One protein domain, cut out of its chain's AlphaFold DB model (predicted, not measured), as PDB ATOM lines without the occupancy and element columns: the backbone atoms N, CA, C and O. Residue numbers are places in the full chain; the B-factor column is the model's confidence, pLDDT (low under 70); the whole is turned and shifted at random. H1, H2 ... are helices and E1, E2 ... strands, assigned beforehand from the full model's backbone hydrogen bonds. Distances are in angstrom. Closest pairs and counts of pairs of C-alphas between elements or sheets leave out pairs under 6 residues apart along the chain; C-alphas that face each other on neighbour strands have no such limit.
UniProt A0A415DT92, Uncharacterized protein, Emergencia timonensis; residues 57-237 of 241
ATOM      1  N   GLU A  57     104.377  50.983 136.831       88.81
ATOM      2  CA  GLU A  57     105.474  51.532 136.036       88.81
ATOM      3  C   GLU A  57     104.975  52.683 135.138       88.81
ATOM      4  O   GLU A  57     104.100  52.495 134.287       88.81
ATOM      5  N   GLU A  58     105.539  53.881 135.302       85.38
ATOM      6  CA  GLU A  58     105.284  55.056 134.457       85.38
ATOM      7  C   GLU A  58     106.623  55.753 134.158       85.38
ATOM      8  O   GLU A  58     107.391  56.080 135.060       85.38
ATOM      9  N   GLU A  59     106.937  55.949 132.872       82.94
ATOM     10  CA  GLU A  59     108.139  56.670 132.403       82.94
ATOM     11  C   GLU A  59     109.488  56.174 132.985       82.94
ATOM     12  O   GLU A  59     110.444  56.937 133.100       82.94
ATOM     13  N   GLY A  60     109.595  54.878 133.303       82.00
ATOM     14  CA  GLY A  60     110.821  54.258 133.834       82.00
ATOM     15  C   GLY A  60     110.979  54.349 135.356       82.00
ATOM     16  O   GLY A  60     112.016  53.949 135.889       82.00
ATOM     17  N   CYS A  61     109.965  54.850 136.065       89.94
ATOM     18  CA  CYS A  61     109.875  54.793 137.520       89.94
ATOM     19  C   CYS A  61     108.635  54.013 137.974       89.94
ATOM     20  O   CYS A  61     107.691  53.813 137.210       89.94
ATOM     21  N   HIS A  62     108.656  53.583 139.228       91.88
ATOM     22  CA  HIS A  62     107.571  52.879 139.890       91.88
ATOM     23  C   HIS A  62     106.820  53.825 140.815       91.88
ATOM     24  O   HIS A  62     107.418  54.449 141.691       91.88
ATOM     25  N   ILE A  63     105.510  53.928 140.628       91.31
ATOM     26  CA  ILE A  63     104.598  54.572 141.564       91.31
ATOM     27  C   ILE A  63     104.134  53.494 142.534       91.31
ATOM     28  O   ILE A  63     103.366  52.615 142.152       91.31
ATOM     29  N   THR A  64     104.594  53.568 143.777       89.81
ATOM     30  CA  THR A  64     104.369  52.523 144.789       89.81
ATOM     31  C   THR A  64     103.313  52.903 145.825       89.81
ATOM     32  O   THR A  64     102.835  52.071 146.592       89.81
ATOM     33  N   GLU A  65     102.921  54.176 145.855       88.62
ATOM     34  CA  GLU A  65     101.826  54.659 146.685       88.62
ATOM     35  C   GLU A  65     101.286  55.986 146.148       88.62
ATOM     36  O   GLU A  65     102.032  56.810 145.607       88.62
ATOM     37  N   ALA A  66      99.988  56.214 146.337       90.31
ATOM     38  CA  ALA A  66      99.330  57.469 146.024       90.31
ATOM     39  C   ALA A  66      98.391  57.885 147.161       90.31
ATOM     40  O   ALA A  66      97.568  57.091 147.623       90.31
ATOM     41  N   VAL A  67      98.459  59.152 147.568       90.19
ATOM     42  CA  VAL A  67      97.500  59.750 148.505       90.19
ATOM     43  C   VAL A  67      96.842  60.980 147.892       90.19
ATOM     44  O   VAL A  67      97.507  61.851 147.331       90.19
ATOM     45  N   LEU A  68      95.520  61.054 148.006       91.12
ATOM     46  CA  LEU A  68      94.712  62.206 147.628       91.12
ATOM     47  C   LEU A  68      94.608  63.163 148.816       91.12
ATOM     48  O   LEU A  68      94.149  62.763 149.882       91.12
ATOM     49  N   MET A  69      94.997  64.418 148.607       90.81
ATOM     50  CA  MET A  69      94.623  65.549 149.452       90.81
ATOM     51  C   MET A  69      93.439  66.263 148.803       90.81
ATOM     52  O   MET A  69      93.579  66.810 147.707       90.81
ATOM     53  N   GLU A  70      92.302  66.275 149.488       90.44
ATOM     54  CA  GLU A  70      91.116  67.032 149.082       90.44
ATOM     55  C   GLU A  70      90.481  67.670 150.319       90.44
ATOM     56  O   GLU A  70      90.247  66.987 151.321       90.44
ATOM     57  N   ASP A  71      90.277  68.990 150.287       87.44
ATOM     58  CA  ASP A  71      89.698  69.776 151.387       87.44
ATOM     59  C   ASP A  71      90.398  69.545 152.745       87.44
ATOM     60  O   ASP A  71      89.789  69.545 153.819       87.44
ATOM     61  N   GLY A  72      91.717  69.328 152.711       83.69
ATOM     62  CA  GLY A  72      92.538  69.092 153.905       83.69
ATOM     63  C   GLY A  72      92.479  67.662 154.457       83.69
ATOM     64  O   GLY A  72      93.071  67.392 155.506       83.69
ATOM     65  N   VAL A  73      91.795  66.742 153.774       86.44
ATOM     66  CA  VAL A  73      91.726  65.323 154.137       86.44
ATOM     67  C   VAL A  73      92.665  64.518 153.246       86.44
ATOM     68  O   VAL A  73      92.581  64.581 152.023       86.44
ATOM     69  N   ILE A  74      93.537  63.723 153.875       87.94
ATOM     70  CA  ILE A  74      94.451  62.810 153.182       87.94
ATOM     71  C   ILE A  74      93.838  61.410 153.149       87.94
ATOM     72  O   ILE A  74      93.530  60.840 154.198       87.94
ATOM     73  N   THR A  75      93.697  60.847 151.950       88.69
ATOM     74  CA  THR A  75      93.154  59.502 151.719       88.69
ATOM     75  C   THR A  75      94.108  58.690 150.850       88.69
ATOM     76  O   THR A  75      94.463  59.127 149.758       88.69
ATOM     77  N   ALA A  76      94.508  57.504 151.309       88.69
ATOM     78  CA  ALA A  76      95.275  56.568 150.490       88.69
ATOM     79  C   ALA A  76      94.411  56.015 149.350       88.69
ATOM     80  O   ALA A  76      93.248  55.671 149.566       88.69
ATOM     81  N   LEU A  77      94.983  55.936 148.151       88.06
ATOM     82  CA  LEU A  77      94.312  55.432 146.959       88.06
ATOM     83  C   LEU A  77      94.816  54.032 146.624       88.06
ATOM     84  O   LEU A  77      96.011  53.756 146.681       88.06
ATOM     85  N   THR A  78      93.912  53.166 146.189       88.62
ATOM     86  CA  THR A  78      94.275  51.970 145.419       88.62
ATOM     87  C   THR A  78      94.682  52.350 143.993       88.62
ATOM     88  O   THR A  78      94.313  53.417 143.499       88.62
ATOM     89  N   GLU A  79      95.370  51.454 143.281       88.75
ATOM     90  CA  GLU A  79      95.751  51.656 141.871       88.75
ATOM     91  C   GLU A  79      94.547  52.062 141.003       88.75
ATOM     92  O   GLU A  79      94.576  53.030 140.240       88.75
ATOM     93  N   LYS A  80      93.429  51.348 141.178       87.94
ATOM     94  CA  LYS A  80      92.185  51.618 140.458       87.94
ATOM     95  C   LYS A  80      91.628  53.004 140.782       87.94
ATOM     96  O   LYS A  80      91.185  53.700 139.871       87.94
ATOM     97  N   GLU A  81      91.611  53.389 142.055       90.62
ATOM     98  CA  GLU A  81      91.125  54.708 142.472       90.62
ATOM     99  C   GLU A  81      92.036  55.817 141.954       90.62
ATOM    100  O   GLU A  81      91.529  56.832 141.484       90.62
ATOM    101  N   PHE A  82      93.353  55.611 141.950       90.44
ATOM    102  CA  PHE A  82      94.308  56.544 141.361       90.44
ATOM    103  C   PHE A  82      94.040  56.756 139.869       90.44
ATOM    104  O   PHE A  82      93.831  57.893 139.444       90.44
ATOM    105  N   LEU A  83      93.951  55.677 139.087       89.69
ATOM    106  CA  LEU A  83      93.666  55.745 137.650       89.69
ATOM    107  C   LEU A  83      92.333  56.443 137.354       89.69
ATOM    108  O   LEU A  83      92.236  57.242 136.420       89.69
ATOM    109  N   GLN A  84      91.303  56.168 138.157       88.81
ATOM    110  CA  GLN A  84      90.001  56.819 138.023       88.81
ATOM    111  C   GLN A  84      90.049  58.297 138.406       88.81
ATOM    112  O   GLN A  84      89.410  59.112 137.751       88.81
ATOM    113  N   THR A  85      90.801  58.650 139.447       88.75
ATOM    114  CA  THR A  85      90.885  60.021 139.963       88.75
ATOM    115  C   THR A  85      91.683  60.910 139.021       88.75
ATOM    116  O   THR A  85      91.226  61.990 138.662       88.75
ATOM    117  N   VAL A  86      92.841  60.445 138.550       87.12
ATOM    118  CA  VAL A  86      93.742  61.254 137.715       87.12
ATOM    119  C   VAL A  86      93.190  61.530 136.313       87.12
ATOM    120  O   VAL A  86      93.624  62.468 135.654       87.12
ATOM    121  N   THR A  87      92.226  60.729 135.858       81.69
ATOM    122  CA  THR A  87      91.529  60.908 134.572       81.69
ATOM    123  C   THR A  87      90.173  61.597 134.716       81.69
ATOM    124  O   THR A  87      89.482  61.811 133.720       81.69
ATOM    125  N   ARG A  88      89.764  61.933 135.945       79.31
ATOM    126  CA  ARG A  88      88.467  62.541 136.215       79.31
ATOM    127  C   ARG A  88      88.510  64.044 135.976       79.31
ATOM    128  O   ARG A  88      89.294  64.765 136.588       79.31
ATOM    129  N   GLU A  89      87.552  64.502 135.184       79.50
ATOM    130  CA  GLU A  89      87.146  65.899 135.102       79.50
ATOM    131  C   GLU A  89      85.788  66.046 135.795       79.50
ATOM    132  O   GLU A  89      84.908  65.191 135.659       79.50
ATOM    133  N   THR A  90      85.625  67.099 136.592       78.12
ATOM    134  CA  THR A  90      84.346  67.410 137.240       78.12
ATOM    135  C   THR A  90      83.938  68.827 136.873       78.12
ATOM    136  O   THR A  90      84.669  69.776 137.141       78.12
ATOM    137  N   GLU A  91      82.771  68.983 136.259       76.25
ATOM    138  CA  GLU A  91      82.171  70.302 136.058       76.25
ATOM    139  C   GLU A  91      81.578  70.787 137.384       76.25
ATOM    140  O   GLU A  91      80.886  70.031 138.074       76.25
ATOM    141  N   LYS A  92      81.849  72.042 137.756       69.88
ATOM    142  CA  LYS A  92      81.173  72.689 138.883       69.88
ATOM    143  C   LYS A  92      80.077  73.600 138.347       69.88
ATOM    144  O   LYS A  92      80.296  74.362 137.408       69.88
ATOM    145  N   GLU A  93      78.897  73.527 138.961       62.12
ATOM    146  CA  GLU A  93      77.829  74.480 138.670       62.12
ATOM    147  C   GLU A  93      78.280  75.901 139.027       62.12
ATOM    148  O   GLU A  93      78.929  76.146 140.050       62.12
ATOM    149  N   GLN A  94      77.922  76.837 138.152       64.12
ATOM    150  CA  GLN A  94      78.223  78.253 138.290       64.12
ATOM    151  C   GLN A  94      77.572  78.778 139.577       64.12
ATOM    152  O   GLN A  94      76.348  78.786 139.710       64.12
ATOM    153  N   THR A  95      78.387  79.180 140.548       53.91
ATOM    154  CA  THR A  95      77.925  79.594 141.881       53.91
ATOM    155  C   THR A  95      78.360  81.023 142.180       53.91
ATOM    156  O   THR A  95      79.019  81.291 143.174       53.91
ATOM    157  N   GLY A  96      77.954  81.970 141.333       55.44
ATOM    158  CA  GLY A  96      78.197  83.383 141.603       55.44
ATOM    159  C   GLY A  96      77.453  84.309 140.653       55.44
ATOM    160  O   GLY A  96      77.504  84.137 139.439       55.44
ATOM    161  N   GLU A  97      76.769  85.308 141.213       58.62
ATOM    162  CA  GLU A  97      76.398  86.510 140.469       58.62
ATOM    163  C   GLU A  97      77.630  87.422 140.425       58.62
ATOM    164  O   GLU A  97      78.181  87.804 141.459       58.62
ATOM    165  N   PHE A  98      78.085  87.730 139.215       67.56
ATOM    166  CA  PHE A  98      79.173  88.668 138.971       67.56
ATOM    167  C   PHE A  98      78.594  90.035 138.590       67.56
ATOM    168  O   PHE A  98      77.739  90.122 137.708       67.56
ATOM    169  N   GLU A  99      79.067  91.104 139.238       67.00
ATOM    170  CA  GLU A  99      78.654  92.480 138.947       67.00
ATOM    171  C   GLU A  99      79.874  93.375 138.665       67.00
ATOM    172  O   GLU A  99      80.519  93.868 139.587       67.00
ATOM    173  N   GLY A 100      80.118  93.658 137.379       68.94
ATOM    174  CA  GLY A 100      81.049  94.693 136.908       68.94
ATOM    175  C   GLY A 100      82.500  94.239 136.712       68.94
ATOM    176  O   GLY A 100      83.005  93.437 137.474       68.94
ATOM    177  N   GLY A 101      83.172  94.794 135.699       81.12
ATOM    178  CA  GLY A 101      84.516  94.399 135.248       81.12
ATOM    179  C   GLY A 101      84.528  94.129 133.741       81.12
ATOM    180  O   GLY A 101      83.460  94.099 133.118       81.12
ATOM    181  N   ASP A 102      85.713  93.967 133.157       90.00
ATOM    182  CA  ASP A 102      85.879  93.660 131.727       90.00
ATOM    183  C   ASP A 102      85.893  92.140 131.469       90.00
ATOM    184  O   ASP A 102      85.550  91.703 130.366       90.00
ATOM    185  N   PHE A 103      86.259  91.333 132.475       91.69
ATOM    186  CA  PHE A 103      86.196  89.871 132.440       91.69
ATOM    187  C   PHE A 103      84.842  89.332 132.907       91.69
ATOM    188  O   PHE A 103      84.397  89.625 134.011       91.69
ATOM    189  N   VAL A 104      84.232  88.448 132.120       91.69
ATOM    190  CA  VAL A 104      82.998  87.737 132.473       91.69
ATOM    191  C   VAL A 104      83.284  86.234 132.563       91.69
ATOM    192  O   VAL A 104      83.472  85.587 131.527       91.69
ATOM    193  N   PRO A 105      83.303  85.638 133.771       91.81
ATOM    194  CA  PRO A 105      83.457  84.196 133.932       91.81
ATOM    195  C   PRO A 105      82.261  83.433 133.344       91.81
ATOM    196  O   PRO A 105      81.107  83.735 133.645       91.81
ATOM    197  N   MET A 106      82.533  82.409 132.537       90.94
ATOM    198  CA  MET A 106      81.510  81.633 131.820       90.94
ATOM    199  C   MET A 106      81.426  80.176 132.272       90.94
ATOM    200  O   MET A 106      80.359  79.575 132.176       90.94
ATOM    201  N   GLY A 107      82.530  79.598 132.746       89.69
ATOM    202  CA  GLY A 107      82.557  78.206 133.176       89.69
ATOM    203  C   GLY A 107      83.708  77.890 134.118       89.69
ATOM    204  O   GLY A 107      84.722  78.592 134.143       89.69
ATOM    205  N   LEU A 108      83.521  76.820 134.885       92.88
ATOM    206  CA  LEU A 108      84.496  76.271 135.815       92.88
ATOM    207  C   LEU A 108      84.467  74.741 135.738       92.88
ATOM    208  O   LEU A 108      83.442  74.110 136.007       92.88
ATOM    209  N   THR A 109      85.610  74.142 135.428       93.69
ATOM    210  CA  THR A 109      85.822  72.699 135.580       93.69
ATOM    211  C   THR A 109      87.011  72.440 136.491       93.69
ATOM    212  O   THR A 109      87.902  73.271 136.619       93.69
ATOM    213  N   GLU A 110      87.032  71.298 137.164       94.19
ATOM    214  CA  GLU A 110      88.151  70.867 137.995       94.19
ATOM    215  C   GLU A 110      88.754  69.583 137.442       94.19
ATOM    216  O   GLU A 110      88.035  68.658 137.055       94.19
ATOM    217  N   GLN A 111      90.081  69.519 137.445       93.75
ATOM    218  CA  GLN A 111      90.830  68.360 136.971       93.75
ATOM    219  C   GLN A 111      92.166  68.216 137.700       93.75
ATOM    220  O   GLN A 111      92.741  69.195 138.180       93.75
ATOM    221  N   PHE A 112      92.702  66.999 137.732       94.00
ATOM    222  CA  PHE A 112      94.080  66.754 138.160       94.00
ATOM    223  C   PHE A 112      95.028  66.981 136.984       94.00
ATOM    224  O   PHE A 112      94.994  66.270 135.982       94.00
ATOM    225  N   ALA A 113      95.891  67.986 137.088       91.50
ATOM    226  CA  ALA A 113      96.724  68.408 135.971       91.50
ATOM    227  C   ALA A 113      98.096  67.727 135.998       91.50
ATOM    228  O   ALA A 113      99.079  68.318 136.449       91.50
ATOM    229  N   LYS A 114      98.186  66.511 135.436       89.38
ATOM    230  CA  LYS A 114      99.462  65.779 135.258       89.38
ATOM    231  C   LYS A 114     100.555  66.621 134.582       89.38
ATOM    232  O   LYS A 114     101.718  66.514 134.941       89.38
ATOM    233  N   VAL A 115     100.191  67.511 133.656       89.81
ATOM    234  CA  VAL A 115     101.133  68.427 132.977       89.81
ATOM    235  C   VAL A 115     101.835  69.413 133.924       89.81
ATOM    236  O   VAL A 115     102.868  69.980 133.576       89.81
ATOM    237  N   TYR A 116     101.285  69.634 135.118       90.62
ATOM    238  CA  TYR A 116     101.893  70.447 136.171       90.62
ATOM    239  C   TYR A 116     102.458  69.598 137.306       90.62
ATOM    240  O   TYR A 116     102.745  70.144 138.367       90.62
ATOM    241  N   ALA A 117     102.596  68.286 137.115       91.06
ATOM    242  CA  ALA A 117     103.211  67.438 138.115       91.06
ATOM    243  C   ALA A 117     104.678  67.837 138.327       91.06
ATOM    244  O   ALA A 117     105.389  68.159 137.373       91.06
ATOM    245  N   GLY A 118     105.130  67.811 139.578       89.81
ATOM    246  CA  GLY A 118     106.489  68.207 139.937       89.81
ATOM    247  C   GLY A 118     107.024  67.428 141.128       89.81
ATOM    248  O   GLY A 118     106.267  67.040 142.020       89.81
ATOM    249  N   ARG A 119     108.338  67.179 141.148       90.88
ATOM    250  CA  ARG A 119     108.996  66.541 142.294       90.88
ATOM    251  C   ARG A 119     109.135  67.570 143.405       90.88
ATOM    252  O   ARG A 119     109.748  68.614 143.192       90.88
ATOM    253  N   ILE A 120     108.622  67.244 144.590       88.25
ATOM    254  CA  ILE A 120     108.575  68.165 145.736       88.25
ATOM    255  C   ILE A 120     109.584  67.832 146.835       88.25
ATOM    256  O   ILE A 120     109.804  68.640 147.732       88.25
ATOM    257  N   THR A 121     110.225  66.663 146.775       87.62
ATOM    258  CA  THR A 121     111.288  66.277 147.712       87.62
ATOM    259  C   THR A 121     112.637  66.123 147.023       87.62
ATOM    260  O   THR A 121     112.739  65.950 145.807       87.62
ATOM    261  N   ALA A 122     113.703  66.116 147.824       85.69
ATOM    262  CA  ALA A 122     114.993  65.614 147.368       85.69
ATOM    263  C   ALA A 122     114.882  64.157 146.880       85.69
ATOM    264  O   ALA A 122     113.918  63.451 147.185       85.69
ATOM    265  N   LEU A 123     115.892  63.725 146.128       87.38
ATOM    266  CA  LEU A 123     116.099  62.318 145.814       87.38
ATOM    267  C   LEU A 123     116.750  61.636 147.022       87.38
ATOM    268  O   LEU A 123     117.771  62.116 147.518       87.38
ATOM    269  N   PHE A 124     116.199  60.510 147.460       85.69
ATOM    270  CA  PHE A 124     116.746  59.721 148.559       85.69
ATOM    271  C   PHE A 124     117.272  58.390 148.026       85.69
ATOM    272  O   PHE A 124     116.536  57.665 147.378       85.69
ATOM    273  N   GLU A 125     118.528  58.047 148.332       84.06
ATOM    274  CA  GLU A 125     119.158  56.747 147.997       84.06
ATOM    275  C   GLU A 125     118.697  55.598 148.915       84.06
ATOM    276  O   GLU A 125     119.102  54.447 148.775       84.06
ATOM    277  N   ARG A 126     117.879  55.922 149.915       76.06
ATOM    278  CA  ARG A 126     117.176  54.947 150.741       76.06
ATOM    279  C   ARG A 126     115.748  55.433 150.834       76.06
ATOM    280  O   ARG A 126     115.493  56.383 151.574       76.06
ATOM    281  N   ALA A 127     114.855  54.812 150.069       66.75
ATOM    282  CA  ALA A 127     113.468  55.245 149.986       66.75
ATOM    283  C   ALA A 127     112.819  55.341 151.378       66.75
ATOM    284  O   ALA A 127     112.183  56.343 151.666       66.75
ATOM    285  N   SER A 128     113.137  54.424 152.303       67.38
ATOM    286  CA  SER A 128     112.713  54.449 153.719       67.38
ATOM    287  C   SER A 128     113.067  55.707 154.526       67.38
ATOM    288  O   SER A 128     112.566  55.879 155.636       67.38
ATOM    289  N   LEU A 129     113.923  56.591 154.007       68.50
ATOM    290  CA  LEU A 129     114.278  57.871 154.629       68.50
ATOM    291  C   LEU A 129     113.511  59.064 154.048       68.50
ATOM    292  O   LEU A 129     113.772  60.200 154.455       68.50
ATOM    293  N   ILE A 130     112.601  58.834 153.100       71.50
ATOM    294  CA  ILE A 130     111.769  59.887 152.524       71.50
ATOM    295  C   ILE A 130     110.818  60.397 153.608       71.50
ATOM    296  O   ILE A 130     109.933  59.689 154.075       71.50
ATOM    297  N   GLY A 131     111.006  61.655 153.993       63.66
ATOM    298  CA  GLY A 131     109.993  62.455 154.675       63.66
ATOM    299  C   GLY A 131     109.549  63.592 153.760       63.66
ATOM    300  O   GLY A 131     110.324  64.031 152.902       63.66
ATOM    301  N   ILE A 132     108.327  64.107 153.931       62.12
ATOM    302  CA  ILE A 132     107.885  65.275 153.157       62.12
ATOM    303  C   ILE A 132     108.554  66.523 153.742       62.12
ATOM    304  O   ILE A 132     108.069  67.143 154.685       62.12
ATOM    305  N   SER A 133     109.714  66.879 153.195       63.19
ATOM    306  CA  SER A 133     110.491  68.054 153.608       63.19
ATOM    307  C   SER A 133     110.576  69.132 152.521       63.19
ATOM    308  O   SER A 133     111.555  69.875 152.473       63.19
ATOM    309  N   GLY A 134     109.588  69.211 151.632       70.06
ATOM    310  CA  GLY A 134     109.542  70.209 150.567       70.06
ATOM    311  C   GLY A 134     108.118  70.505 150.114       70.06
ATOM    312  O   GLY A 134     107.166  69.875 150.574       70.06
ATOM    313  N   SER A 135     107.981  71.513 149.260       81.75
ATOM    314  CA  SER A 135     106.690  72.027 148.818       81.75
ATOM    315  C   SER A 135     106.763  72.528 147.383       81.75
ATOM    316  O   SER A 135     107.785  73.071 146.968       81.75
ATOM    317  N   MET A 136     105.661  72.398 146.655       85.62
ATOM    318  CA  MET A 136     105.462  73.018 145.351       85.62
ATOM    319  C   MET A 136     104.561  74.239 145.489       85.62
ATOM    320  O   MET A 136     103.464  74.134 146.030       85.62
ATOM    321  N   ASP A 137     104.996  75.368 144.939       89.25
ATOM    322  CA  ASP A 137     104.135  76.530 144.751       89.25
ATOM    323  C   ASP A 137     103.467  76.462 143.377       89.25
ATOM    324  O   ASP A 137     104.121  76.262 142.350       89.25
ATOM    325  N   PHE A 138     102.158  76.689 143.340       90.25
ATOM    326  CA  PHE A 138     101.419  76.859 142.096       90.25
ATOM    327  C   PHE A 138     100.759  78.232 142.084       90.25
ATOM    328  O   PHE A 138     100.011  78.590 142.991       90.25
ATOM    329  N   THR A 139     101.036  79.007 141.039       92.69
ATOM    330  CA  THR A 139     100.363  80.279 140.749       92.69
ATOM    331  C   THR A 139      99.539  80.105 139.488       92.69
ATOM    332  O   THR A 139      99.973  79.393 138.577       92.69
ATOM    333  N   ARG A 140      98.372  80.751 139.442       94.12
ATOM    334  CA  ARG A 140      97.468  80.701 138.296       94.12
ATOM    335  C   ARG A 140      98.184  81.006 136.980       94.12
ATOM    336  O   ARG A 140      99.141  81.781 136.948       94.12
ATOM    337  N   ARG A 141      97.696  80.423 135.887       93.06
ATOM    338  CA  ARG A 141      98.293  80.583 134.552       93.06
ATOM    339  C   ARG A 141      97.226  80.854 133.505       93.06
ATOM    340  O   ARG A 141      96.186  80.203 133.520       93.06
ATOM    341  N   LEU A 142      97.518  81.772 132.592       92.44
ATOM    342  CA  LEU A 142      96.768  81.970 131.354       92.44
ATOM    343  C   LEU A 142      97.252  80.947 130.322       92.44
ATOM    344  O   LEU A 142      98.447  80.890 130.036       92.44
ATOM    345  N   THR A 143      96.354  80.115 129.797       88.12
ATOM    346  CA  THR A 143      96.705  79.042 128.845       88.12
ATOM    347  C   THR A 143      96.171  79.282 127.436       88.12
ATOM    348  O   THR A 143      96.753  78.772 126.481       88.12
ATOM    349  N   ALA A 144      95.124  80.094 127.283       82.38
ATOM    350  CA  ALA A 144      94.613  80.545 125.990       82.38
ATOM    351  C   ALA A 144      94.076  81.974 126.103       82.38
ATOM    352  O   ALA A 144      93.431  82.299 127.099       82.38
ATOM    353  N   HIS A 145      94.353  82.815 125.104       77.94
ATOM    354  CA  HIS A 145      94.096  84.253 125.201       77.94
ATOM    355  C   HIS A 145      93.689  84.931 123.883       77.94
ATOM    356  O   HIS A 145      94.131  86.042 123.612       77.94
ATOM    357  N   GLY A 146      92.872  84.269 123.058       76.94
ATOM    358  CA  GLY A 146      92.355  84.859 121.815       76.94
ATOM    359  C   GLY A 146      93.416  85.595 120.979       76.94
ATOM    360  O   GLY A 146      94.549  85.121 120.842       76.94
ATOM    361  N   GLU A 147      93.056  86.764 120.449       82.31
ATOM    362  CA  GLU A 147      93.992  87.678 119.767       82.31
ATOM    363  C   GLU A 147      94.743  88.637 120.713       82.31
ATOM    364  O   GLU A 147      95.756  89.219 120.315       82.31
ATOM    365  N   LEU A 148      94.288  88.791 121.961       84.88
ATOM    366  CA  LEU A 148      94.917  89.669 122.951       84.88
ATOM    367  C   LEU A 148      96.241  89.091 123.446       84.88
ATOM    368  O   LEU A 148      96.384  87.891 123.656       84.88
ATOM    369  N   SER A 149      97.223  89.941 123.715       83.75
ATOM    370  CA  SER A 149      98.396  89.534 124.485       83.75
ATOM    371  C   SER A 149      98.105  89.551 125.988       83.75
ATOM    372  O   SER A 149      97.295  90.333 126.481       83.75
ATOM    373  N   GLU A 150      98.850  88.755 126.760       80.62
ATOM    374  CA  GLU A 150      98.752  88.728 128.231       80.62
ATOM    375  C   GLU A 150      98.890  90.120 128.881       80.62
ATOM    376  O   GLU A 150      98.296  90.384 129.921       80.62
ATOM    377  N   LYS A 151      99.649  91.030 128.252       85.50
ATOM    378  CA  LYS A 151      99.871  92.402 128.739       85.50
ATOM    379  C   LYS A 151      98.681  93.333 128.527       85.50
ATOM    380  O   LYS A 151      98.633  94.382 129.165       85.50
ATOM    381  N   GLU A 152      97.795  93.003 127.595       87.31
ATOM    382  CA  GLU A 152      96.588  93.781 127.297       87.31
ATOM    383  C   GLU A 152      95.427  93.401 128.220       87.31
ATOM    384  O   GLU A 152      94.461  94.151 128.336       87.31
ATOM    385  N   ILE A 153      95.542  92.266 128.910       91.06
ATOM    386  CA  ILE A 153      94.541  91.778 129.849       91.06
ATOM    387  C   ILE A 153      94.868  92.321 131.241       91.06
ATOM    388  O   ILE A 153      95.958  92.071 131.771       91.06
ATOM    389  N   ASP A 154      93.920  93.023 131.865       92.19
ATOM    390  CA  ASP A 154      94.050  93.398 133.269       92.19
ATOM    391  C   ASP A 154      93.906  92.150 134.146       92.19
ATOM    392  O   ASP A 154      92.823  91.679 134.487       92.19
ATOM    393  N   GLN A 155      95.057  91.607 134.525       91.25
ATOM    394  CA  GLN A 155      95.161  90.423 135.361       91.25
ATOM    395  C   GLN A 155      94.468  90.597 136.723       91.25
ATOM    396  O   GLN A 155      94.042  89.601 137.303       91.25
ATOM    397  N   SER A 156      94.351  91.827 137.233       91.69
ATOM    398  CA  SER A 156      93.685  92.094 138.510       91.69
ATOM    399  C   SER A 156      92.162  92.080 138.402       91.69
ATOM    400  O   SER A 156      91.508  91.599 139.325       91.69
ATOM    401  N   ASP A 157      91.617  92.524 137.267       91.75
ATOM    402  CA  ASP A 157      90.186  92.436 136.954       91.75
ATOM    403  C   ASP A 157      89.745  90.970 136.854       91.75
ATOM    404  O   ASP A 157      88.799  90.552 137.521       91.75
ATOM    405  N   VAL A 158      90.519  90.152 136.131       93.25
ATOM    406  CA  VAL A 158      90.282  88.703 136.036       93.25
ATOM    407  C   VAL A 158      90.315  88.041 137.416       93.25
ATOM    408  O   VAL A 158      89.420  87.262 137.738       93.25
ATOM    409  N   ASP A 159      91.335  88.332 138.232       93.62
ATOM    410  CA  ASP A 159      91.464  87.763 139.581       93.62
ATOM    411  C   ASP A 159      90.252  88.105 140.457       93.62
ATOM    412  O   ASP A 159      89.699  87.220 141.107       93.62
ATOM    413  N   ALA A 160      89.819  89.368 140.454       91.88
ATOM    414  CA  ALA A 160      88.685  89.822 141.254       91.88
ATOM    415  C   ALA A 160      87.370  89.163 140.809       91.88
ATOM    416  O   ALA A 160      86.590  88.707 141.646       91.88
ATOM    417  N   ALA A 161      87.149  89.066 139.498       92.12
ATOM    418  CA  ALA A 161      85.972  88.422 138.928       92.12
ATOM    419  C   ALA A 161      85.917  86.922 139.254       92.12
ATOM    420  O   ALA A 161      84.865  86.399 139.620       92.12
ATOM    421  N   VAL A 162      87.055  86.225 139.169       92.50
ATOM    422  CA  VAL A 162      87.153  84.799 139.508       92.50
ATOM    423  C   VAL A 162      86.996  84.558 141.011       92.50
ATOM    424  O   VAL A 162      86.296  83.623 141.404       92.50
ATOM    425  N   GLU A 163      87.594  85.398 141.856       91.81
ATOM    426  CA  GLU A 163      87.422  85.332 143.312       91.81
ATOM    427  C   GLU A 163      85.955  85.565 143.704       91.81
ATOM    428  O   GLU A 163      85.410  84.812 144.507       91.81
ATOM    429  N   GLN A 164      85.276  86.541 143.095       89.62
ATOM    430  CA  GLN A 164      83.861  86.808 143.360       89.62
ATOM    431  C   GLN A 164      82.944  85.675 142.879       89.62
ATOM    432  O   GLN A 164      82.002  85.314 143.584       89.62
ATOM    433  N   ALA A 165      83.196  85.130 141.686       89.88
ATOM    434  CA  ALA A 165      82.327  84.127 141.077       89.88
ATOM    435  C   ALA A 165      82.510  82.724 141.667       89.88
ATOM    436  O   ALA A 165      81.550  81.961 141.718       89.88
ATOM    437  N   TYR A 166      83.733  82.368 142.072       89.81
ATOM    438  CA  TYR A 166      84.085  80.990 142.430       89.81
ATOM    439  C   TYR A 166      84.883  80.860 143.735       89.81
ATOM    440  O   TYR A 166      85.154  79.741 144.165       89.81
ATOM    441  N   GLY A 167      85.291  81.966 144.369       89.69
ATOM    442  CA  GLY A 167      86.086  81.939 145.603       89.69
ATOM    443  C   GLY A 167      87.513  81.409 145.425       89.69
ATOM    444  O   GLY A 167      88.139  80.994 146.400       89.69
ATOM    445  N   LEU A 168      88.031  81.373 144.193       91.75
ATOM    446  CA  LEU A 168      89.327  80.761 143.905       91.75
ATOM    447  C   LEU A 168      90.489  81.685 144.266       91.75
ATOM    448  O   LEU A 168      90.496  82.876 143.958       91.75
ATOM    449  N   GLN A 169      91.529  81.099 144.857       90.75
ATOM    450  CA  GLN A 169      92.772  81.796 145.162       90.75
ATOM    451  C   GLN A 169      93.741  81.723 143.981       90.75
ATOM    452  O   GLN A 169      93.871  80.704 143.310       90.75
ATOM    453  N   LYS A 170      94.513  82.790 143.757       91.69
ATOM    454  CA  LYS A 170      95.497  82.847 142.660       91.69
ATOM    455  C   LYS A 170      96.764  82.020 142.878       91.69
ATOM    456  O   LYS A 170      97.531  81.825 141.935       91.69
ATOM    457  N   LYS A 171      97.043  81.607 144.117       93.12
ATOM    458  CA  LYS A 171      98.238  80.839 144.481       93.12
ATOM    459  C   LYS A 171      97.942  79.870 145.619       93.12
ATOM    460  O   LYS A 171      97.118  80.178 146.471       93.12
ATOM    461  N   GLY A 172      98.680  78.772 145.662       88.75
ATOM    462  CA  GLY A 172      98.699  77.841 146.783       88.75
ATOM    463  C   GLY A 172     100.032  77.107 146.848       88.75
ATOM    464  O   GLY A 172     100.813  77.136 145.890       88.75
ATOM    465  N   THR A 173     100.273  76.450 147.975       89.00
ATOM    466  CA  THR A 173     101.488  75.666 148.220       89.00
ATOM    467  C   THR A 173     101.097  74.245 148.610       89.00
ATOM    468  O   THR A 173     100.126  74.054 149.336       89.00
ATOM    469  N   SER A 174     101.800  73.222 148.130       83.75
ATOM    470  CA  SER A 174     101.529  71.844 148.553       83.75
ATOM    471  C   SER A 174     101.815  71.667 150.050       83.75
ATOM    472  O   SER A 174     102.628  72.374 150.649       83.75
ATOM    473  N   TYR A 175     101.151  70.699 150.667       79.88
ATOM    474  CA  TYR A 175     101.382  70.321 152.051       79.88
ATOM    475  C   TYR A 175     102.761  69.668 152.225       79.88
ATOM    476  O   TYR A 175     103.195  68.867 151.396       79.88
ATOM    477  N   ALA A 176     103.427  69.997 153.333       63.84
ATOM    478  CA  ALA A 176     104.636  69.330 153.797       63.84
ATOM    479  C   ALA A 176     104.316  68.607 155.116       63.84
ATOM    480  O   ALA A 176     104.238  69.250 156.163       63.84
ATOM    481  N   GLY A 177     104.073  67.296 155.085       62.66
ATOM    482  CA  GLY A 177     103.802  66.520 156.304       62.66
ATOM    483  C   GLY A 177     103.836  65.008 156.108       62.66
ATOM    484  O   GLY A 177     104.663  64.519 155.371       62.66
ATOM    485  N   GLU A 178     103.039  64.219 156.812       61.41
ATOM    486  CA  GLU A 178     103.171  62.748 156.788       61.41
ATOM    487  C   GLU A 178     102.068  62.114 155.926       61.41
ATOM    488  O   GLU A 178     100.990  62.693 155.797       61.41
ATOM    489  N   GLY A 179     102.315  60.940 155.331       64.62
ATOM    490  CA  GLY A 179     101.258  60.210 154.615       64.62
ATOM    491  C   GLY A 179     101.699  59.215 153.544       64.62
ATOM    492  O   GLY A 179     100.866  58.426 153.127       64.62
ATOM    493  N   LEU A 180     102.967  59.227 153.124       74.44
ATOM    494  CA  LEU A 180     103.510  58.256 152.170       74.44
ATOM    495  C   LEU A 180     104.567  57.380 152.847       74.44
ATOM    496  O   LEU A 180     105.491  57.893 153.484       74.44
ATOM    497  N   VAL A 181     104.419  56.070 152.700       74.56
ATOM    498  CA  VAL A 181     105.319  55.019 153.147       74.56
ATOM    499  C   VAL A 181     106.004  54.401 151.917       74.56
ATOM    500  O   VAL A 181     105.375  53.724 151.113       74.56
ATOM    501  N   PRO A 182     107.316  54.602 151.758       73.62
ATOM    502  CA  PRO A 182     108.074  54.058 150.636       73.62
ATOM    503  C   PRO A 182     108.086  52.527 150.639       73.62
ATOM    504  O   PRO A 182     108.209  51.910 151.702       73.62
ATOM    505  N   SER A 183     108.065  51.917 149.451       74.94
ATOM    506  CA  SER A 183     108.405  50.502 149.309       74.94
ATOM    507  C   SER A 183     109.888  50.288 149.626       74.94
ATOM    508  O   SER A 183     110.728  51.174 149.425       74.94
ATOM    509  N   GLU A 184     110.240  49.110 150.127       78.06
ATOM    510  CA  GLU A 184     111.643  48.741 150.358       78.06
ATOM    511  C   GLU A 184     112.284  48.074 149.127       78.06
ATOM    512  O   GLU A 184     113.438  47.651 149.189       78.06
ATOM    513  N   ASP A 185     111.555  48.018 148.009       84.50
ATOM    514  CA  ASP A 185     111.921  47.237 146.823       84.50
ATOM    515  C   ASP A 185     112.893  47.964 145.885       84.50
ATOM    516  O   ASP A 185     113.550  47.326 145.067       84.50
ATOM    517  N   TYR A 186     113.035  49.285 146.036       87.25
ATOM    518  CA  TYR A 186     113.839  50.126 145.148       87.25
ATOM    519  C   TYR A 186     114.861  50.964 145.902       87.25
ATOM    520  O   TYR A 186     114.621  51.454 147.013       87.25
ATOM    521  N   LYS A 187     116.004  51.198 145.253       88.38
ATOM    522  CA  LYS A 187     117.095  51.982 145.835       88.38
ATOM    523  C   LYS A 187     116.725  53.453 146.035       88.38
ATOM    524  O   LYS A 187     116.876  53.982 147.136       88.38
ATOM    525  N   TYR A 188     116.274  54.127 144.984       90.31
ATOM    526  CA  TYR A 188     115.981  55.553 145.013       90.31
ATOM    527  C   TYR A 188     114.490  55.821 145.165       90.31
ATOM    528  O   TYR A 188     113.662  55.071 144.655       90.31
ATOM    529  N   GLY A 189     114.145  56.938 145.805       90.31
ATOM    530  CA  GLY A 189     112.778  57.435 145.775       90.31
ATOM    531  C   GLY A 189     112.641  58.925 146.054       90.31
ATOM    532  O   GLY A 189     113.561  59.587 146.553       90.31
ATOM    533  N   ALA A 190     111.480  59.451 145.692       90.62
ATOM    534  CA  ALA A 190     111.068  60.829 145.907       90.62
ATOM    535  C   ALA A 190     109.537  60.935 145.909       90.62
ATOM    536  O   ALA A 190     108.834  59.969 145.626       90.62
ATOM    537  N   ILE A 191     109.028  62.132 146.194       90.50
ATOM    538  CA  ILE A 191     107.599  62.427 146.122       90.50
ATOM    539  C   ILE A 191     107.329  63.360 144.950       90.50
ATOM    540  O   ILE A 191     107.934  64.434 144.838       90.50
ATOM    541  N   LEU A 192     106.396  62.944 144.099       91.75
ATOM    542  CA  LEU A 192     105.804  63.763 143.049       91.75
ATOM    543  C   LEU A 192     104.460  64.304 143.538       91.75
ATOM    544  O   LEU A 192     103.727  63.609 144.235       91.75
ATOM    545  N   PHE A 193     104.117  65.527 143.159       92.19
ATOM    546  CA  PHE A 193     102.807  66.107 143.427       92.19
ATOM    547  C   PHE A 193     102.105  66.446 142.117       92.19
ATOM    548  O   PHE A 193     102.684  67.123 141.271       92.19
ATOM    549  N   ILE A 194     100.861  65.992 141.965       93.81
ATOM    550  CA  ILE A 194      99.962  66.345 140.863       93.81
ATOM    551  C   ILE A 194      98.899  67.301 141.419       93.81
ATOM    552  O   ILE A 194      98.022  66.849 142.161       93.81
ATOM    553  N   PRO A 195      98.923  68.598 141.073       94.25
ATOM    554  CA  PRO A 195      97.940  69.543 141.588       94.25
ATOM    555  C   PRO A 195      96.554  69.307 140.977       94.25
ATOM    556  O   PRO A 195      96.419  69.054 139.773       94.25
ATOM    557  N   LYS A 196      95.511  69.476 141.794       95.12
ATOM    558  CA  LYS A 196      94.147  69.707 141.315       95.12
ATOM    559  C   LYS A 196      94.020  71.180 140.922       95.12
ATOM    560  O   LYS A 196      94.361  72.080 141.694       95.12
ATOM    561  N   VAL A 197      93.548  71.441 139.710       95.19
ATOM    562  CA  VAL A 197      93.386  72.796 139.174       95.19
ATOM    563  C   VAL A 197      91.951  73.034 138.733       95.19
ATOM    564  O   VAL A 197      91.286  72.150 138.197       95.19
ATOM    565  N   SER A 198      91.509  74.263 138.949       95.31
ATOM    566  CA  SER A 198      90.274  74.831 138.436       95.31
ATOM    567  C   SER A 198      90.547  75.483 137.082       95.31
ATOM    568  O   SER A 198      91.339  76.422 136.993       95.31
ATOM    569  N   VAL A 199      89.920  74.993 136.020       95.25
ATOM    570  CA  VAL A 199      89.954  75.578 134.678       95.25
ATOM    571  C   VAL A 199      88.776  76.530 134.545       95.25
ATOM    572  O   VAL A 199      87.621  76.114 134.479       95.25
ATOM    573  N   VAL A 200      89.084  77.821 134.510       94.62
ATOM    574  CA  VAL A 200      88.111  78.890 134.322       94.62
ATOM    575  C   VAL A 200      88.130  79.323 132.867       94.62
ATOM    576  O   VAL A 200      89.174  79.730 132.354       94.62
ATOM    577  N   THR A 201      86.970  79.288 132.225       93.88
ATOM    578  CA  THR A 201      86.750  79.929 130.928       93.88
ATOM    579  C   THR A 201      85.929  81.195 131.120       93.88
ATOM    580  O   THR A 201      85.034  81.257 131.967       93.88
ATOM    581  N   GLY A 202      86.235  82.227 130.345       92.31
ATOM    582  CA  GLY A 202      85.483  83.476 130.373       92.31
ATOM    583  C   GLY A 202      85.829  84.381 129.208       92.31
ATOM    584  O   GLY A 202      86.745  84.094 128.441       92.31
ATOM    585  N   GLU A 203      85.091  85.471 129.081       92.38
ATOM    586  CA  GLU A 203      85.262  86.449 128.011       92.38
ATOM    587  C   GLU A 203      85.878  87.733 128.571       92.38
ATOM    588  O   GLU A 203      85.431  88.228 129.600       92.38
ATOM    589  N   TYR A 204      86.893  88.280 127.905       92.00
ATOM    590  CA  TYR A 204      87.467  89.593 128.205       92.00
ATOM    591  C   TYR A 204      87.434  90.447 126.945       92.00
ATOM    592  O   TYR A 204      88.094  90.119 125.962       92.00
ATOM    593  N   GLN A 205      86.664  91.536 126.964       89.44
ATOM    594  CA  GLN A 205      86.549  92.457 125.823       89.44
ATOM    595  C   GLN A 205      86.233  91.761 124.474       89.44
ATOM    596  O   GLN A 205      86.694  92.201 123.423       89.44
ATOM    597  N   GLY A 206      85.433  90.687 124.492       87.94
ATOM    598  CA  GLY A 206      85.061  89.913 123.298       87.94
ATOM    599  C   GLY A 206      85.953  88.705 122.993       87.94
ATOM    600  O   GLY A 206      85.615  87.919 122.108       87.94
ATOM    601  N   GLU A 207      87.058  88.521 123.718       91.75
ATOM    602  CA  GLU A 207      87.991  87.409 123.519       91.75
ATOM    603  C   GLU A 207      87.819  86.321 124.578       91.75
ATOM    604  O   GLU A 207      87.732  86.598 125.775       91.75
ATOM    605  N   LEU A 208      87.831  85.058 124.144       92.44
ATOM    606  CA  LEU A 208      87.757  83.915 125.051       92.44
ATOM    607  C   LEU A 208      89.121  83.661 125.708       92.44
ATOM    608  O   LEU A 208      90.121  83.417 125.026       92.44
ATOM    609  N   LEU A 209      89.137  83.660 127.039       93.75
ATOM    610  CA  LEU A 209      90.302  83.352 127.858       93.75
ATOM    611  C   LEU A 209      90.101  82.039 128.621       93.75
ATOM    612  O   LEU A 209      89.002  81.746 129.103       93.75
ATOM    613  N   THR A 210      91.194  81.297 128.803       94.19
ATOM    614  CA  THR A 210      91.242  80.115 129.675       94.19
ATOM    615  C   THR A 210      92.340  80.280 130.716       94.19
ATOM    616  O   THR A 210      93.514  80.454 130.377       94.19
ATOM    617  N   TYR A 211      91.963  80.182 131.989       95.25
ATOM    618  CA  TYR A 211      92.871  80.253 133.129       95.25
ATOM    619  C   TYR A 211      92.852  78.966 133.935       95.25
ATOM    620  O   TYR A 211      91.802  78.378 134.161       95.25
ATOM    621  N   HIS A 212      94.016  78.555 134.429       95.81
ATOM    622  CA  HIS A 212      94.143  77.460 135.384       95.81
ATOM    623  C   HIS A 212      94.492  78.041 136.754       95.81
ATOM    624  O   HIS A 212      95.581  78.589 136.929       95.81
ATOM    625  N   TYR A 213      93.576  77.927 137.710       96.31
ATOM    626  CA  TYR A 213      93.735  78.327 139.107       96.31
ATOM    627  C   TYR A 213      94.040  77.107 139.984       96.31
ATOM    628  O   TYR A 213      93.549  76.015 139.696       96.31
ATOM    629  N   PRO A 214      94.839  77.246 141.053       95.50
ATOM    630  CA  PRO A 214      94.984  76.171 142.029       95.50
ATOM    631  C   PRO A 214      93.665  75.920 142.772       95.50
ATOM    632  O   PRO A 214      92.985  76.870 143.156       95.50
ATOM    633  N   CYS A 215      93.338  74.653 143.030       94.19
ATOM    634  CA  CYS A 215      92.357  74.314 144.061       94.19
ATOM    635  C   CYS A 215      93.076  74.348 145.412       94.19
ATOM    636  O   CYS A 215      94.071  73.644 145.601       94.19
ATOM    637  N   VAL A 216      92.625  75.221 146.309       93.12
ATOM    638  CA  VAL A 216      93.274  75.475 147.595       93.12
ATOM    639  C   VAL A 216      92.255  75.260 148.701       93.12
ATOM    640  O   VAL A 216      91.180  75.852 148.657       93.12
ATOM    641  N   ASN A 217      92.605  74.451 149.696       89.00
ATOM    642  CA  ASN A 217      91.765  74.262 150.873       89.00
ATOM    643  C   ASN A 217      91.808  75.479 151.817       89.00
ATOM    644  O   ASN A 217      92.623  76.393 151.664       89.00
ATOM    645  N   ASP A 218      90.970  75.465 152.853       87.19
ATOM    646  CA  ASP A 218      90.858  76.560 153.830       87.19
ATOM    647  C   ASP A 218      92.178  76.908 154.544       87.19
ATOM    648  O   ASP A 218      92.358  78.028 155.028       87.19
ATOM    649  N   ALA A 219      93.121  75.962 154.619       85.81
ATOM    650  CA  ALA A 219      94.435  76.176 155.221       85.81
ATOM    651  C   ALA A 219      95.462  76.789 154.249       85.81
ATOM    652  O   ALA A 219      96.588  77.078 154.658       85.81
ATOM    653  N   GLY A 220      95.095  77.014 152.985       85.56
ATOM    654  CA  GLY A 220      95.992  77.551 151.964       85.56
ATOM    655  C   GLY A 220      96.829  76.489 151.245       85.56
ATOM    656  O   GLY A 220      97.733  76.852 150.485       85.56
ATOM    657  N   PHE A 221      96.559  75.196 151.470       90.12
ATOM    658  CA  PHE A 221      97.292  74.117 150.809       90.12
ATOM    659  C   PHE A 221      96.619  73.668 149.516       90.12
ATOM    660  O   PHE A 221      95.394  73.648 149.420       90.12
ATOM    661  N   LEU A 222      97.437  73.282 148.538       92.81
ATOM    662  CA  LEU A 222      96.961  72.713 147.281       92.81
ATOM    663  C   LEU A 222      96.295  71.356 147.515       92.81
ATOM    664  O   LEU A 222      96.901  70.458 148.111       92.81
ATOM    665  N   ASP A 223      95.104  71.198 146.952       93.62
ATOM    666  CA  ASP A 223      94.528  69.881 146.705       93.62
ATOM    667  C   ASP A 223      95.267  69.209 145.547       93.62
ATOM    668  O   ASP A 223      95.775  69.859 144.624       93.62
ATOM    669  N   GLY A 224      95.344  67.885 145.583       93.69
ATOM    670  CA  GLY A 224      96.112  67.134 144.601       93.69
ATOM    671  C   GLY A 224      96.460  65.731 145.062       93.69
ATOM    672  O   GLY A 224      95.996  65.256 146.095       93.69
ATOM    673  N   ILE A 225      97.302  65.067 144.281       92.81
ATOM    674  CA  ILE A 225      97.748  63.701 144.546       92.81
ATOM    675  C   ILE A 225      99.246  63.730 144.822       92.81
ATOM    676  O   ILE A 225     100.013  64.240 144.007       92.81
ATOM    677  N   TYR A 226      99.664  63.168 145.951       91.94
ATOM    678  CA  TYR A 226     101.071  62.901 146.235       91.94
ATOM    679  C   TYR A 226     101.372  61.460 145.847       91.94
ATOM    680  O   TYR A 226     100.636  60.553 146.231       91.94
ATOM    681  N   LEU A 227     102.449  61.264 145.099       91.56
ATOM    682  CA  LEU A 227     102.899  59.965 144.618       91.56
ATOM    683  C   LEU A 227     104.257  59.642 145.218       91.56
ATOM    684  O   LEU A 227     105.176  60.460 145.124       91.56
ATOM    685  N   MET A 228     104.397  58.443 145.772       90.69
ATOM    686  CA  MET A 228     105.702  57.857 146.038       90.69
ATOM    687  C   MET A 228     106.243  57.294 144.727       90.69
ATOM    688  O   MET A 228     105.681  56.347 144.185       90.69
ATOM    689  N   ILE A 229     107.315  57.898 144.216       92.12
ATOM    690  CA  ILE A 229     108.001  57.435 143.009       92.12
ATOM    691  C   ILE A 229     109.352  56.833 143.373       92.12
ATOM    692  O   ILE A 229     110.111  57.411 144.158       92.12
ATOM    693  N   GLN A 230     109.661  55.674 142.806       91.12
ATOM    694  CA  GLN A 230     110.830  54.879 143.154       91.12
ATOM    695  C   GLN A 230     111.487  54.252 141.921       91.12
ATOM    696  O   GLN A 230     110.842  54.024 140.903       91.12
ATOM    697  N   SER A 231     112.797  54.024 141.979       92.38
ATOM    698  CA  SER A 231     113.556  53.361 140.911       92.38
ATOM    699  C   SER A 231     114.914  52.889 141.428       92.38
ATOM    700  O   SER A 231     115.444  53.432 142.399       92.38
ATOM    701  N   ASP A 232     115.520  51.913 140.757       91.12
ATOM    702  CA  ASP A 232     116.925  51.549 140.973       91.12
ATOM    703  C   ASP A 232     117.907  52.462 140.230       91.12
ATOM    704  O   ASP A 232     119.111  52.433 140.504       91.12
ATOM    705  N   GLU A 233     117.403  53.323 139.343       92.19
ATOM    706  CA  GLU A 233     118.174  54.303 138.583       92.19
ATOM    707  C   GLU A 233     117.781  55.723 139.011       92.19
ATOM    708  O   GLU A 233     116.619  56.123 138.946       92.19
ATOM    709  N   ALA A 234     118.756  56.518 139.455       89.06
ATOM    710  CA  ALA A 234     118.500  57.885 139.911       89.06
ATOM    711  C   ALA A 234     118.007  58.781 138.763       89.06
ATOM    712  O   ALA A 234     117.226  59.705 138.980       89.06
ATOM    713  N   GLU A 235     118.479  58.500 137.552       90.69
ATOM    714  CA  GLU A 235     118.182  59.211 136.313       90.69
ATOM    715  C   GLU A 235     116.739  59.014 135.840       90.69
ATOM    716  O   GLU A 235     116.234  59.856 135.099       90.69
ATOM    717  N   ALA A 236     116.075  57.942 136.281       90.12
ATOM    718  CA  ALA A 236     114.668  57.690 135.989       90.12
ATOM    719  C   ALA A 236     113.721  58.547 136.849       90.12
ATOM    720  O   ALA A 236     112.561  58.736 136.494       90.12
ATOM    721  N   ILE A 237     114.198  59.090 137.976       89.38
ATOM    722  CA  ILE A 237     113.393  59.961 138.834       89.38
ATOM    723  C   ILE A 237     113.399  61.392 138.266       89.38
ATOM    724  O   ILE A 237     114.477  61.981 138.115       89.38
TER     725      ILE A 237
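AT A GLANCE: This is residues 57 to 237 of the 241 residues of an uncharacterized protein of Emergencia timonensis (UniProt A0A415DT92). This is an elongated body built along one very long strand, E8, in a strongly twisted antiparallel sheet. Near its beginning E8 pairs with E10, beyond which come E1 and E2; in its later part it runs between E4 and E9, with E3 and E6 beyond them. H1 packs on one face of the sheet and H2 on the opposite face, while E5 and E7 make a separate small two-stranded antiparallel sheet. The printed part has 181 residues, with two named helices and ten named strands in the order E1 E2 H1 E3 E4 E5 E6 H2 E7 E8 E9 E10, and its class is mixed, helices and strands. It is compact by its radius of gyration of the C-alphas, 18.3 A, and spans 57 by 30 by 27 A.

IN THESE COORDINATES: Find C-alpha 188 at (115.981, 55.553, 145.013); from there E8, residues 188 to 204, runs 47.5 A to C-alpha 204 at (87.467, 89.593, 128.205), with a bend of 52 degrees at residue 201. Next look at E9, residues 207 to 214, 22.8 A long, and E10, residues 224 to 231, 22.5 A long. Go back to C-alpha 61 at (109.875, 54.793, 137.520), where E1, residues 61 to 70, begins; it is 25.2 A long and bends by 64 degrees at residue 64. E2 is residues 73 to 77, H1 residues 79 to 86 and E3 residues 89 to 91. E4, residues 103 to 112, is 25.1 A long and bends by 67 degrees at residue 106. E5, residues 137 to 139, runs on into E6, residues 141 to 145, at 28 degrees across a break of 1 residue. H2, residues 155 to 166, is 16.2 A long, and E7 is residues 171 to 173.

HOW THE PARTS SIT: Start at E8, whose pairing is staggered: its residues 188 to 195 pair with E10, 196 to 204 with E4 and 197 to 204 with E9. Look for N 190 and O 229, 2.9 A apart, between E8 and E10, and for N 109 and O 199, 3.0 A, between E4 and E8. E8 and E9 form a hairpin, with N 200 and O 211 at 2.8 A; E4 lies on one side of E8 and E9 on the other side. Beside E10, E1 is its antiparallel neighbour, with N 67 and O 226 at 2.9 A. E1 and the edge strand E2 form a hairpin, with N 68 and O 75 at 2.8 A. The edge strand E3 forms a hairpin with E4, with N 90 and O 110 at 2.9 A, and the edge strand E6 is antiparallel to E9, with N 143 and O 210 at 2.9 A. H1 and H2 are on opposite faces of this branched sheet. The closest C-alphas of H1 and E4 are those of Val 86 and Phe 112, 5.5 A apart; those of H2 and E4 are Val 158 and Phe 103, 5.6 A. In H1 and H2 every O i to N i+4 pair is within hydrogen-bond range. E5 and E7 are antiparallel, with N 138 and O 172 at 2.9 A; the closest C-alphas of E7 and E9 are those of Lys 171 and Pro 214, 6.2 A apart. H1 and H2 are apart.

THE WHOLE: The two C-alphas farthest apart are those of Gly 100 and Asp 185, 57.5 A. The printed part has no cut. The links E3 to E4, E4 to E5 and E7 to E8 are long; in the second of these, residues 118 to 119 pair antiparallel with residues 192 to 193 of E8. The mean pLDDT of the printed part is 86.2, and it is under 70 at residues 92 to 100, 127 to 129, 131 to 133 and 176 to 179.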